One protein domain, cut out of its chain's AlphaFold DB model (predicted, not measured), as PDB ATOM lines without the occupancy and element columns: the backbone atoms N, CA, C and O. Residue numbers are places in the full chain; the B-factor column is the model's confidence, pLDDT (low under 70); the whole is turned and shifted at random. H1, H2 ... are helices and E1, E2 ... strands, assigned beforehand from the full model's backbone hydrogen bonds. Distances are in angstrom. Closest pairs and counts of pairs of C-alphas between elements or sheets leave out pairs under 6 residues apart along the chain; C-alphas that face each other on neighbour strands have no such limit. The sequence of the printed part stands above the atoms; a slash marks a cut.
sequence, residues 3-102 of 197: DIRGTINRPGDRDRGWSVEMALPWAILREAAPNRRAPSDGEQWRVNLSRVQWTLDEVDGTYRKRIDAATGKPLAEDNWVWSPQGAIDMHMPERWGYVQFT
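AT A GLANCE: This is residues 3 to 102 of the 197 residues of the protein "Carbohydrate-binding family 9-like protein" of Acidobacteria bacterium (UniProt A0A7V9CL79). With little regular structure, this is an elongated ribbon: E3, E4 and E5 follow one another in a row, E8, E7 and E6 pair along them, and the E1 and E2 hairpin lies off to one side. One named helix and eight named strands, in the order E1 E2 H1 E3 E4 E5 E6 E7 E8, hold 35 of 100 printed residues, mostly strand, in four antiparallel two-strand sheets. It is only just loose, close to extended: radius of gyration of the C-alphas 18.8 A, spans 53 by 33 by 20 A.

IN THESE COORDINATES: E3 is residues 44 to 47, from C-alpha 44 at (-6.798, 7.250, -9.082); E4 is 50 to 53, E5 56 to 59, E6 62 to 65, E7 78 to 81. E8, 97 to 100, ends at C-alpha 100, (-3.094, 6.953, -11.540). E1 is 3 to 5, E2 17 to 20, 10.6 A long, and H1 26 to 29.

HOW THE PARTS SIT: E3 runs on into E4 at 14 degrees, E4 into E5 at 34 degrees. Antiparallel pairs have N 51 and O 80 of E4 and E7, 2.8 A, N 47 and O 97 of E3 and E8, 2.8 A, N 57 and O 64 of hairpin E5 and E6, 2.8 A, and N 5 and O 17 of hairpin E1 and E2, 2.9 A, within hydrogen-bond range. E2 is apart from E4. H1 follows E2 by a tight link and is too short for an O i to N i+4 pair.

THE WHOLE: The farthest C-alphas, Asp 41 and Ala 70, are 53.9 A apart. Links E1 to E2, H1 to E3, E6 to E7 and E7 to E8 are long. The printed part has no cut, and no printed residue is under 70 in pLDDT.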
ATOM      1  N   ASP A   3      10.831  28.855 -16.028       95.75
ATOM      2  CA  ASP A   3      11.918  29.072 -16.986       95.75
ATOM      3  C   ASP A   3      11.383  29.838 -18.195       95.75
ATOM      4  O   ASP A   3      10.371  29.459 -18.788       95.75
ATOM      5  N   ILE A   4      12.044  30.937 -18.549       96.31
ATOM      6  CA  ILE A   4      11.603  31.864 -19.593       96.31
ATOM      7  C   ILE A   4      12.671  31.904 -20.675       96.31
ATOM      8  O   ILE A   4      13.809  32.303 -20.438       96.31
ATOM      9  N   ARG A   5      12.292  31.529 -21.898       96.50
ATOM     10  CA  ARG A   5      13.182  31.522 -23.067       96.50
ATOM     11  C   ARG A   5      12.831  32.700 -23.965       96.50
ATOM     12  O   ARG A   5      12.334  32.518 -25.081       96.50
ATOM     13  N   GLY A   6      13.076  33.895 -23.446       94.94
ATOM     14  CA  GLY A   6      12.586  35.137 -24.023       94.94
ATOM     15  C   GLY A   6      12.655  36.303 -23.042       94.94
ATOM     16  O   GLY A   6      13.476  36.291 -22.123       94.94
ATOM     17  N   THR A   7      11.780  37.282 -23.220       94.06
ATOM     18  CA  THR A   7      11.595  38.399 -22.295       94.06
ATOM     19  C   THR A   7      10.225  38.314 -21.605       94.06
ATOM     20  O   THR A   7       9.385  37.483 -21.934       94.06
ATOM     21  N   ILE A   8      10.005  39.110 -20.556       92.44
ATOM     22  CA  ILE A   8       8.701  39.187 -19.879       92.44
ATOM     23  C   ILE A   8       8.037  40.489 -20.293       92.44
ATOM     24  O   ILE A   8       8.608  41.556 -20.073       92.44
ATOM     25  N   ASN A   9       6.806  40.398 -20.796       90.00
ATOM     26  CA  ASN A   9       5.954  41.552 -21.081       90.00
ATOM     27  C   ASN A   9       6.640  42.616 -21.958       90.00
ATOM     28  O   ASN A   9       6.507  43.807 -21.679       90.00
ATOM     29  N   ARG A  10       7.376  42.198 -22.998       91.31
ATOM     30  CA  ARG A  10       8.016  43.104 -23.956       91.31
ATOM     31  C   ARG A  10       7.328  43.010 -25.320       91.31
ATOM     32  O   ARG A  10       7.639  42.131 -26.113       91.31
ATOM     33  N   PRO A  11       6.408  43.929 -25.622       90.69
ATOM     34  CA  PRO A  11       5.842  44.006 -26.958       90.69
ATOM     35  C   PRO A  11       6.918  44.257 -28.027       90.69
ATOM     36  O   PRO A  11       8.002  44.773 -27.739       90.69
ATOM     37  N   GLY A  12       6.628  43.832 -29.254       86.31
ATOM     38  CA  GLY A  12       7.529  43.938 -30.396       86.31
ATOM     39  C   GLY A  12       8.588  42.838 -30.535       86.31
ATOM     40  O   GLY A  12       9.241  42.785 -31.579       86.31
ATOM     41  N   ASP A  13       8.770  41.949 -29.551       91.38
ATOM     42  CA  ASP A  13       9.625  40.767 -29.702       91.38
ATOM     43  C   ASP A  13       8.827  39.454 -29.789       91.38
ATOM     44  O   ASP A  13       7.594  39.418 -29.737       91.38
ATOM     45  N   ARG A  14       9.544  38.358 -30.060       91.00
ATOM     46  CA  ARG A  14       8.960  37.024 -30.168       91.00
ATOM     47  C   ARG A  14       9.787  36.030 -29.378       91.00
ATOM     48  O   ARG A  14      10.894  35.666 -29.777       91.00
ATOM     49  N   ASP A  15       9.190  35.533 -28.307       94.25
ATOM     50  CA  ASP A  15       9.808  34.544 -27.439       94.25
ATOM     51  C   ASP A  15       9.732  33.123 -28.003       94.25
ATOM     52  O   ASP A  15       8.866  32.777 -28.812       94.25
ATOM     53  N   ARG A  16      10.617  32.252 -27.505       95.69
ATOM     54  CA  ARG A  16      10.547  30.801 -27.754       95.69
ATOM     55  C   ARG A  16       9.557  30.094 -26.824       95.69
ATOM     56  O   ARG A  16       9.171  28.961 -27.100       95.69
ATOM     57  N   GLY A  17       9.156  30.750 -25.736       94.69
ATOM     58  CA  GLY A  17       8.172  30.268 -24.767       94.69
ATOM     59  C   GLY A  17       8.743  30.097 -23.362       94.69
ATOM     60  O   GLY A  17       9.907  30.383 -23.092       94.69
ATOM     61  N   TRP A  18       7.924  29.582 -22.458       94.56
ATOM     62  CA  TRP A  18       8.273  29.368 -21.054       94.56
ATOM     63  C   TRP A  18       7.849  27.972 -20.603       94.56
ATOM     64  O   TRP A  18       7.094  27.290 -21.301       94.56
ATOM     65  N   SER A  19       8.362  27.526 -19.463       95.81
ATOM     66  CA  SER A  19       7.883  26.340 -18.757       95.81
ATOM     67  C   SER A  19       7.639  26.673 -17.288       95.81
ATOM     68  O   SER A  19       8.251  27.577 -16.717       95.81
ATOM     69  N   VAL A  20       6.689  25.960 -16.689       94.94
ATOM     70  CA  VAL A  20       6.406  26.014 -15.255       94.94
ATOM     71  C   VAL A  20       6.560  24.609 -14.707       94.94
ATOM     72  O   VAL A  20       6.002  23.657 -15.246       94.94
ATOM     73  N   GLU A  21       7.294  24.509 -13.610       94.94
ATOM     74  CA  GLU A  21       7.427  23.298 -12.816       94.94
ATOM     75  C   GLU A  21       6.899  23.567 -11.408       94.94
ATOM     76  O   GLU A  21       7.276  24.554 -10.764       94.94
ATOM     77  N   MET A  22       6.025  22.689 -10.926       93.88
ATOM     78  CA  MET A  22       5.391  22.811  -9.619       93.88
ATOM     79  C   MET A  22       5.641  21.548  -8.810       93.88
ATOM     80  O   MET A  22       5.326  20.448  -9.251       93.88
ATOM     81  N   ALA A  23       6.147  21.729  -7.594       92.88
ATOM     82  CA  ALA A  23       6.129  20.703  -6.566       92.88
ATOM     83  C   ALA A  23       5.012  21.061  -5.585       92.88
ATOM     84  O   ALA A  23       5.053  22.122  -4.963       92.88
ATOM     85  N   LEU A  24       4.002  20.198  -5.478       90.50
ATOM     86  CA  LEU A  24       2.889  20.361  -4.544       90.50
ATOM     87  C   LEU A  24       3.145  19.464  -3.328       90.50
ATOM     88  O   LEU A  24       3.053  18.242  -3.456       90.50
ATOM     89  N   PRO A  25       3.494  20.026  -2.154       90.75
ATOM     90  CA  PRO A  25       3.701  19.224  -0.959       90.75
ATOM     91  C   PRO A  25       2.447  18.435  -0.601       90.75
ATOM     92  O   PRO A  25       1.334  18.951  -0.668       90.75
ATOM     93  N   TRP A  26       2.614  17.207  -0.117       88.00
ATOM     94  CA  TRP A  26       1.465  16.384   0.253       88.00
ATOM     95  C   TRP A  26       0.514  17.086   1.242       88.00
ATOM     96  O   TRP A  26      -0.709  17.022   1.114       88.00
ATOM     97  N   ALA A  27       1.082  17.809   2.209       90.06
ATOM     98  CA  ALA A  27       0.329  18.483   3.258       90.06
ATOM     99  C   ALA A  27      -0.765  19.427   2.729       90.06
ATOM    100  O   ALA A  27      -1.816  19.522   3.363       90.06
ATOM    101  N   ILE A  28      -0.552  20.072   1.573       92.06
ATOM    102  CA  ILE A  28      -1.510  21.029   0.999       92.06
ATOM    103  C   ILE A  28      -2.640  20.354   0.213       92.06
ATOM    104  O   ILE A  28      -3.668  20.974  -0.028       92.06
ATOM    105  N   LEU A  29      -2.486  19.080  -0.160       91.44
ATOM    106  CA  LEU A  29      -3.498  18.328  -0.911       91.44
ATOM    107  C   LEU A  29      -4.459  17.555  -0.001       91.44
ATOM    108  O   LEU A  29      -5.468  17.032  -0.468       91.44
ATOM    109  N   ARG A  30      -4.181  17.500   1.307       90.88
ATOM    110  CA  ARG A  30      -4.942  16.697   2.278       90.88
ATOM    111  C   ARG A  30      -6.431  17.018   2.328       90.88
ATOM    112  O   ARG A  30      -7.207  16.125   2.641       90.88
ATOM    113  N   GLU A  31      -6.826  18.262   2.078       89.25
ATOM    114  CA  GLU A  31      -8.239  18.658   2.090       89.25
ATOM    115  C   GLU A  31      -9.025  18.016   0.941       89.25
ATOM    116  O   GLU A  31     -10.131  17.527   1.154       89.25
ATOM    117  N   ALA A  32      -8.425  17.966  -0.250       85.88
ATOM    118  CA  ALA A  32      -9.023  17.370  -1.443       85.88
ATOM    119  C   ALA A  32      -8.810  15.847  -1.525       85.88
ATOM    120  O   ALA A  32      -9.480  15.162  -2.297       85.88
ATOM    121  N   ALA A  33      -7.873  15.313  -0.743       89.06
ATOM    122  CA  ALA A  33      -7.486  13.916  -0.782       89.06
ATOM    123  C   ALA A  33      -8.507  12.985  -0.107       89.06
ATOM    124  O   ALA A  33      -8.907  13.235   1.040       89.06
ATOM    125  N   PRO A  34      -8.829  11.835  -0.726       85.12
ATOM    126  CA  PRO A  34      -9.535  10.758  -0.047       85.12
ATOM    127  C   PRO A  34      -8.859  10.405   1.285       85.12
ATOM    128  O   PRO A  34      -7.652  10.174   1.361       85.12
ATOM    129  N   ASN A  35      -9.638  10.391   2.370       88.69
ATOM    130  CA  ASN A  35      -9.165  10.096   3.730       88.69
ATOM    131  C   ASN A  35      -8.003  10.983   4.227       88.69
ATOM    132  O   ASN A  35      -7.342  10.637   5.207       88.69
ATOM    133  N   ARG A  36      -7.746  12.133   3.584       92.25
ATOM    134  CA  ARG A  36      -6.689  13.090   3.957       92.25
ATOM    135  C   ARG A  36      -5.274  12.484   4.009       92.25
ATOM    136  O   ARG A  36      -4.425  12.986   4.760       92.25
ATOM    137  N   ARG A  37      -5.020  11.426   3.223       92.56
ATOM    138  CA  ARG A  37      -3.743  10.687   3.135       92.56
ATOM    139  C   ARG A  37      -3.186  10.673   1.715       92.56
ATOM    140  O   ARG A  37      -3.952  10.826   0.768       92.56
ATOM    141  N   ALA A  38      -1.868  10.489   1.600       91.88
ATOM    142  CA  ALA A  38      -1.209  10.373   0.303       91.88
ATOM    143  C   ALA A  38      -1.845   9.229  -0.504       91.88
ATOM    144  O   ALA A  38      -2.272   8.243   0.117       91.88
ATOM    145  N   PRO A  39      -1.946   9.359  -1.839       93.19
ATOM    146  CA  PRO A  39      -2.483   8.299  -2.676       93.19
ATOM    147  C   PRO A  39      -1.616   7.046  -2.548       93.19
ATOM    148  O   PRO A  39      -0.393   7.140  -2.452       93.19
ATOM    149  N   SER A  40      -2.257   5.883  -2.528       94.69
ATOM    150  CA  SER A  40      -1.559   4.597  -2.589       94.69
ATOM    151  C   SER A  40      -1.174   4.256  -4.034       94.69
ATOM    152  O   SER A  40      -1.759   4.801  -4.973       94.69
ATOM    153  N   ASP A  41      -0.244   3.315  -4.230       96.38
ATOM    154  CA  ASP A  41       0.017   2.726  -5.551       96.38
ATOM    155  C   ASP A  41      -1.293   2.229  -6.190       96.38
ATOM    156  O   ASP A  41      -2.116   1.570  -5.548       96.38
ATOM    157  N   GLY A  42      -1.523   2.621  -7.443       96.31
ATOM    158  CA  GLY A  42      -2.740   2.320  -8.196       96.31
ATOM    159  C   GLY A  42      -3.947   3.214  -7.886       96.31
ATOM    160  O   GLY A  42      -4.943   3.136  -8.606       96.31
ATOM    161  N   GLU A  43      -3.892   4.082  -6.871       94.94
ATOM    162  CA  GLU A  43      -4.991   5.001  -6.568       94.94
ATOM    163  C   GLU A  43      -5.180   6.021  -7.696       94.94
ATOM    164  O   GLU A  43      -4.217   6.489  -8.307       94.94
ATOM    165  N   GLN A  44      -6.439   6.365  -7.979       95.44
ATOM    166  CA  GLN A  44      -6.798   7.250  -9.082       95.44
ATOM    167  C   GLN A  44      -7.494   8.507  -8.595       95.44
ATOM    168  O   GLN A  44      -8.469   8.436  -7.846       95.44
ATOM    169  N   TRP A  45      -7.019   9.658  -9.058       93.69
ATOM    170  CA  TRP A  45      -7.620  10.955  -8.765       93.69
ATOM    171  C   TRP A  45      -8.106  11.628 -10.036       93.69
ATOM    172  O   TRP A  45      -7.547  11.432 -11.113       93.69
ATOM    173  N   ARG A  46      -9.125  12.474  -9.887       93.81
ATOM    174  CA  ARG A  46      -9.563  13.390 -10.936       93.81
ATOM    175  C   ARG A  46      -8.715  14.659 -10.879       93.81
ATOM    176  O   ARG A  46      -8.671  15.321  -9.844       93.81
ATOM    177  N   VAL A  47      -8.041  14.989 -11.975       94.50
ATOM    178  CA  VAL A  47      -7.141  16.144 -12.099       94.50
ATOM    179  C   VAL A  47      -7.361  16.805 -13.453       94.50
ATOM    180  O   VAL A  47      -7.648  16.140 -14.446       94.50
ATOM    181  N   ASN A  48      -7.217  18.126 -13.511       95.31
ATOM    182  CA  ASN A  48      -7.166  18.846 -14.773       95.31
ATOM    183  C   ASN A  48      -6.095  19.937 -14.730       95.31
ATOM    184  O   ASN A  48      -5.699  20.405 -13.662       95.31
ATOM    185  N   LEU A  49      -5.635  20.335 -15.910       94.50
ATOM    186  CA  LEU A  49      -4.743  21.466 -16.110       94.50
ATOM    187  C   LEU A  49      -5.467  22.454 -17.009       94.50
ATOM    188  O   LEU A  49      -5.967  22.066 -18.063       94.50
ATOM    189  N   SER A  50      -5.523  23.712 -16.580       94.00
ATOM    190  CA  SER A  50      -6.185  24.787 -17.309       94.00
ATOM    191  C   SER A  50      -5.214  25.905 -17.625       94.00
ATOM    192  O   SER A  50      -4.442  26.324 -16.760       94.00
ATOM    193  N   ARG A  51      -5.307  26.443 -18.837       93.62
ATOM    194  CA  ARG A  51      -4.669  27.696 -19.219       93.62
ATOM    195  C   ARG A  51      -5.688  28.592 -19.903       93.62
ATOM    196  O   ARG A  51      -6.217  28.256 -20.958       93.62
ATOM    197  N   VAL A  52      -5.896  29.757 -19.305       94.12
ATOM    198  CA  VAL A  52      -6.673  30.847 -19.891       94.12
ATOM    199  C   VAL A  52      -5.726  31.747 -20.676       94.12
ATOM    200  O   VAL A  52      -4.708  32.195 -20.145       94.12
ATOM    201  N   GLN A  53      -6.054  32.015 -21.933       93.88
ATOM    202  CA  GLN A  53      -5.285  32.877 -22.817       93.88
ATOM    203  C   GLN A  53      -6.195  33.950 -23.410       93.88
ATOM    204  O   GLN A  53      -7.259  33.657 -23.931       93.88
ATOM    205  N   TRP A  54      -5.760  35.205 -23.359       95.31
ATOM    206  CA  TRP A  54      -6.458  36.300 -24.028       95.31
ATOM    207  C   TRP A  54      -5.782  36.607 -25.360       95.31
ATOM    208  O   TRP A  54      -4.556  36.536 -25.463       95.31
ATOM    209  N   THR A  55      -6.574  37.006 -26.353       95.38
ATOM    210  CA  THR A  55      -6.035  37.661 -27.548       95.38
ATOM    211  C   THR A  55      -5.628  39.086 -27.177       95.38
ATOM    212  O   THR A  55      -6.437  39.851 -26.645       95.38
ATOM    213  N   LEU A  56      -4.366  39.430 -27.431       94.19
ATOM    214  CA  LEU A  56      -3.768  40.708 -27.053       94.19
ATOM    215  C   LEU A  56      -3.332  41.487 -28.298       94.19
ATOM    216  O   LEU A  56      -2.845  40.895 -29.261       94.19
ATOM    217  N   ASP A  57      -3.475  42.806 -28.232       94.75
ATOM    218  CA  ASP A  57      -2.914  43.774 -29.168       94.75
ATOM    219  C   ASP A  57      -1.763  44.533 -28.502       94.75
ATOM    220  O   ASP A  57      -1.789  44.792 -27.294       94.75
ATOM    221  N   GLU A  58      -0.761  44.906 -29.294       93.62
ATOM    222  CA  GLU A  58       0.290  45.830 -28.877       93.62
ATOM    223  C   GLU A  58      -0.173  47.271 -29.111       93.62
ATOM    224  O   GLU A  58      -0.442  47.675 -30.242       93.62
ATOM    225  N   VAL A  59      -0.284  48.044 -28.031       92.31
ATOM    226  CA  VAL A  59      -0.707  49.448 -28.049       92.31
ATOM    227  C   VAL A  59       0.217  50.241 -27.132       92.31
ATOM    228  O   VAL A  59       0.333  49.926 -25.945       92.31
ATOM    229  N   ASP A  60       0.880  51.263 -27.674       91.56
ATOM    230  CA  ASP A  60       1.807  52.146 -26.948       91.56
ATOM    231  C   ASP A  60       2.911  51.386 -26.180       91.56
ATOM    232  O   ASP A  60       3.226  51.707 -25.035       91.56
ATOM    233  N   GLY A  61       3.465  50.323 -26.780       90.38
ATOM    234  CA  GLY A  61       4.491  49.487 -26.145       90.38
ATOM    235  C   GLY A  61       3.979  48.642 -24.970       90.38
ATOM    236  O   GLY A  61       4.775  48.168 -24.161       90.38
ATOM    237  N   THR A  62       2.662  48.437 -24.865       91.88
ATOM    238  CA  THR A  62       2.015  47.585 -23.852       91.88
ATOM    239  C   THR A  62       1.060  46.581 -24.492       91.88
ATOM    240  O   THR A  62       0.556  46.807 -25.590       91.88
ATOM    241  N   TYR A  63       0.767  45.478 -23.798       93.44
ATOM    242  CA  TYR A  63      -0.286  44.555 -24.219       93.44
ATOM    243  C   TYR A  63      -1.650  45.000 -23.686       93.44
ATOM    244  O   TYR A  63      -1.818  45.213 -22.483       93.44
ATOM    245  N   ARG A  64      -2.655  45.062 -24.562       94.62
ATOM    246  CA  ARG A  64      -4.061  45.271 -24.191       94.62
ATOM    247  C   ARG A  64      -4.912  44.137 -24.741       94.62
ATOM    248  O   ARG A  64      -4.623  43.607 -25.806       94.62
ATOM    249  N   LYS A  65      -5.967  43.746 -24.021       96.62
ATOM    250  CA  LYS A  65      -6.928  42.769 -24.551       96.62
ATOM    251  C   LYS A  65      -7.565  43.332 -25.814       96.62
ATOM    252  O   LYS A  65      -8.020  44.476 -25.799       96.62
ATOM    253  N   ARG A  66      -7.628  42.521 -26.868       97.25
ATOM    254  CA  ARG A  66      -8.291  42.911 -28.108       97.25
ATOM    255  C   ARG A  66      -9.769  43.175 -27.850       97.25
ATOM    256  O   ARG A  66     -10.432  42.372 -27.194       97.25
ATOM    257  N   ILE A  67     -10.266  44.286 -28.379       97.69
ATOM    258  CA  ILE A  67     -11.665  44.694 -28.263       97.69
ATOM    259  C   ILE A  67     -12.433  44.249 -29.507       97.69
ATOM    260  O   ILE A  67     -11.988  44.447 -30.635       97.69
ATOM    261  N   ASP A  68     -13.596  43.651 -29.288       96.81
ATOM    262  CA  ASP A  68     -14.588  43.383 -30.316       96.81
ATOM    263  C   ASP A  68     -15.227  44.702 -30.766       96.81
ATOM    264  O   ASP A  68     -15.885  45.392 -29.982       96.81
ATOM    265  N   ALA A  69     -15.051  45.046 -32.041       95.62
ATOM    266  CA  ALA A  69     -15.571  46.280 -32.616       95.62
ATOM    267  C   ALA A  69     -17.108  46.368 -32.584       95.62
ATOM    268  O   ALA A  69     -17.647  47.470 -32.523       95.62
ATOM    269  N   ALA A  70     -17.818  45.237 -32.609       96.94
ATOM    270  CA  ALA A  70     -19.278  45.218 -32.595       96.94
ATOM    271  C   ALA A  70     -19.852  45.456 -31.191       96.94
ATOM    272  O   ALA A  70     -20.929  46.034 -31.054       96.94
ATOM    273  N   THR A  71     -19.153  45.006 -30.145       96.62
ATOM    274  CA  THR A  71     -19.670  45.043 -28.764       96.62
ATOM    275  C   THR A  71     -18.961  46.051 -27.863       96.62
ATOM    276  O   THR A  71     -19.473  46.366 -26.788       96.62
ATOM    277  N   GLY A  72     -17.785  46.542 -28.262       96.69
ATOM    278  CA  GLY A  72     -16.929  47.405 -27.446       96.69
ATOM    279  C   GLY A  72     -16.316  46.699 -26.229       96.69
ATOM    280  O   GLY A  72     -15.746  47.359 -25.362       96.69
ATOM    281  N   LYS A  73     -16.439  45.369 -26.131       96.81
ATOM    282  CA  LYS A  73     -15.924  44.554 -25.019       96.81
ATOM    283  C   LYS A  73     -14.681  43.773 -25.447       96.81
ATOM    284  O   LYS A  73     -14.497  43.545 -26.640       96.81
ATOM    285  N   PRO A  74     -13.829  43.324 -24.509       97.44
ATOM    286  CA  PRO A  74     -12.765  42.382 -24.835       97.44
ATOM    287  C   PRO A  74     -13.311  41.128 -25.525       97.44
ATOM    288  O   PRO A  74     -14.365  40.627 -25.130       97.44
ATOM    289  N   LEU A  75     -12.575  40.607 -26.511       97.19
ATOM    290  CA  LEU A  75     -12.823  39.268 -27.045       97.19
ATOM    291  C   LEU A  75     -12.794  38.241 -25.913       97.19
ATOM    292  O   LEU A  75     -12.028  38.400 -24.962       97.19
ATOM    293  N   ALA A  76     -13.601  37.189 -26.046       94.75
ATOM    294  CA  ALA A  76     -13.592  36.073 -25.110       94.75
ATOM    295  C   ALA A  76     -12.203  35.425 -25.027       94.75
ATOM    296  O   ALA A  76     -11.426  35.432 -25.984       94.75
ATOM    297  N   GLU A  77     -11.898  34.871 -23.862       94.62
ATOM    298  CA  GLU A  77     -10.665  34.148 -23.620       94.62
ATOM    299  C   GLU A  77     -10.678  32.727 -24.200       94.62
ATOM    300  O   GLU A  77     -11.678  32.008 -24.153       94.62
ATOM    301  N   ASP A  78      -9.520  32.294 -24.690       94.12
ATOM    302  CA  ASP A  78      -9.262  30.920 -25.086       94.12
ATOM    303  C   ASP A  78      -8.957  30.075 -23.847       94.12
ATOM    304  O   ASP A  78      -8.022  30.350 -23.089       94.12
ATOM    305  N   ASN A  79      -9.724  29.005 -23.660       93.12
ATOM    306  CA  ASN A  79      -9.547  28.064 -22.561       93.12
ATOM    307  C   ASN A  79      -8.913  26.767 -23.073       93.12
ATOM    308  O   ASN A  79      -9.522  26.018 -23.835       93.12
ATOM    309  N   TRP A  80      -7.698  26.482 -22.612       93.00
ATOM    310  CA  TRP A  80      -6.960  25.265 -22.928       93.00
ATOM    311  C   TRP A  80      -7.023  24.333 -21.732       93.00
ATOM    312  O   TRP A  80      -6.606  24.708 -20.637       93.00
ATOM    313  N   VAL A  81      -7.532  23.122 -21.935       94.44
ATOM    314  CA  VAL A  81      -7.695  22.136 -20.864       94.44
ATOM    315  C   VAL A  81      -7.083  20.805 -21.266       94.44
ATOM    316  O   VAL A  81      -7.178  20.416 -22.429       94.44
ATOM    317  N   TRP A  82      -6.456  20.104 -20.318       95.69
ATOM    318  CA  TRP A  82      -5.912  18.768 -20.579       95.69
ATOM    319  C   TRP A  82      -7.029  17.757 -20.844       95.69
ATOM    320  O   TRP A  82      -7.032  17.096 -21.882       95.69
ATOM    321  N   SER A  83      -7.999  17.659 -19.932       94.62
ATOM    322  CA  SER A  83      -9.176  16.812 -20.126       94.62
ATOM    323  C   SER A  83     -10.359  17.640 -20.643       94.62
ATOM    324  O   SER A  83     -10.706  18.650 -20.014       94.62
ATOM    325  N   PRO A  84     -11.008  17.234 -21.751       90.94
ATOM    326  CA  PRO A  84     -12.113  17.978 -22.339       90.94
ATOM    327  C   PRO A  84     -13.338  17.969 -21.420       90.94
ATOM    328  O   PRO A  84     -13.845  16.917 -21.043       90.94
ATOM    329  N   GLN A  85     -13.850  19.159 -21.101       87.19
ATOM    330  CA  GLN A  85     -14.969  19.315 -20.164       87.19
ATOM    331  C   GLN A  85     -16.336  19.396 -20.851       87.19
ATOM    332  O   GLN A  85     -17.364  19.208 -20.206       87.19
ATOM    333  N   GLY A  86     -16.387  19.715 -22.150       88.06
ATOM    334  CA  GLY A  86     -17.644  19.913 -22.887       88.06
ATOM    335  C   GLY A  86     -18.488  21.104 -22.403       88.06
ATOM    336  O   GLY A  86     -19.666  21.189 -22.736       88.06
ATOM    337  N   ALA A  87     -17.905  21.984 -21.587       88.44
ATOM    338  CA  ALA A  87     -18.468  23.239 -21.103       88.44
ATOM    339  C   ALA A  87     -17.317  24.201 -20.759       88.44
ATOM    340  O   ALA A  87     -16.236  23.751 -20.368       88.44
ATOM    341  N   ILE A  88     -17.552  25.511 -20.875       89.25
ATOM    342  CA  ILE A  88     -16.635  26.549 -20.369       89.25
ATOM    343  C   ILE A  88     -16.901  26.718 -18.866       89.25
ATOM    344  O   ILE A  88     -17.418  27.730 -18.409       89.25
ATOM    345  N   ASP A  89     -16.631  25.655 -18.111       90.19
ATOM    346  CA  ASP A  89     -16.793  25.614 -16.662       90.19
ATOM    347  C   ASP A  89     -15.789  24.621 -16.066       90.19
ATOM    348  O   ASP A  89     -15.938  23.407 -16.200       90.19
ATOM    349  N   MET A  90     -14.729  25.144 -15.439       90.81
ATOM    350  CA  MET A  90     -13.716  24.325 -14.761       90.81
ATOM    351  C   MET A  90     -14.205  23.770 -13.418       90.81
ATOM    352  O   MET A  90     -13.607  22.837 -12.888       90.81
ATOM    353  N   HIS A  91     -15.313  24.282 -12.879       91.69
ATOM    354  CA  HIS A  91     -15.859  23.880 -11.581       91.69
ATOM    355  C   HIS A  91     -16.778  22.656 -11.690       91.69
ATOM    356  O   HIS A  91     -17.658  22.448 -10.856       91.69
ATOM    357  N   MET A  92     -16.536  21.821 -12.703       91.69
ATOM    358  CA  MET A  92     -17.171  20.523 -12.914       91.69
ATOM    359  C   MET A  92     -16.136  19.403 -12.720       91.69
ATOM    360  O   MET A  92     -15.762  18.734 -13.693       91.69
ATOM    361  N   PRO A  93     -15.616  19.198 -11.490       92.12
ATOM    362  CA  PRO A  93     -14.507  18.279 -11.232       92.12
ATOM    363  C   PRO A  93     -14.809  16.841 -11.646       92.12
ATOM    364  O   PRO A  93     -13.901  16.070 -11.933       92.12
ATOM    365  N   GLU A  94     -16.079  16.464 -11.754       92.44
ATOM    366  CA  GLU A  94     -16.487  15.162 -12.256       92.44
ATOM    367  C   GLU A  94     -16.123  14.876 -13.711       92.44
ATOM    368  O   GLU A  94     -16.116  13.707 -14.103       92.44
ATOM    369  N   ARG A  95     -15.841  15.929 -14.487       92.69
ATOM    370  CA  ARG A  95     -15.439  15.868 -15.896       92.69
ATOM    371  C   ARG A  95     -13.925  15.880 -16.085       92.69
ATOM    372  O   ARG A  95     -13.458  15.786 -17.216       92.69
ATOM    373  N   TRP A  96     -13.165  16.042 -15.007       95.12
ATOM    374  CA  TRP A  96     -11.711  16.038 -15.063       95.12
ATOM    375  C   TRP A  96     -11.170  14.638 -15.377       95.12
ATOM    376  O   TRP A  96     -11.808  13.625 -15.080       95.12
ATOM    377  N   GLY A  97      -9.988  14.592 -15.989       95.25
ATOM    378  CA  GLY A  97      -9.309  13.353 -16.356       95.25
ATOM    379  C   GLY A  97      -8.789  12.587 -15.144       95.25
ATOM    380  O   GLY A  97      -8.608  13.154 -14.068       95.25
ATOM    381  N   TYR A  98      -8.520  11.294 -15.321       95.56
ATOM    382  CA  TYR A  98      -7.922  10.471 -14.272       95.56
ATOM    383  C   TYR A  98      -6.406  10.449 -14.368       95.56
ATOM    384  O   TYR A  98      -5.844  10.220 -15.438       95.56
ATOM    385  N   VAL A  99      -5.759  10.595 -13.220       95.12
ATOM    386  CA  VAL A  99      -4.350  10.257 -13.020       95.12
ATOM    387  C   VAL A  99      -4.268   9.053 -12.092       95.12
ATOM    388  O   VAL A  99      -5.019   8.984 -11.122       95.12
ATOM    389  N   GLN A 100      -3.378   8.108 -12.392       96.56
ATOM    390  CA  GLN A 100      -3.094   6.953 -11.540       96.56
ATOM    391  C   GLN A 100      -1.723   7.136 -10.894       96.56
ATOM    392  O   GLN A 100      -0.733   7.346 -11.598       96.56
ATOM    393  N   PHE A 101      -1.671   7.058  -9.568       95.25
ATOM    394  CA  PHE A 101      -0.428   7.147  -8.810       95.25
ATOM    395  C   PHE A 101       0.303   5.810  -8.801       95.25
ATOM    396  O   PHE A 101      -0.314   4.747  -8.902       95.25
ATOM    397  N   THR A 102       1.630   5.861  -8.694       96.31
ATOM    398  CA  THR A 102       2.449   4.658  -8.576       96.31
ATOM    399  C   THR A 102       3.694   4.881  -7.728       96.31
ATOM    400  O   THR A 102       4.262   5.973  -7.742       96.31
TER     401      THR A 102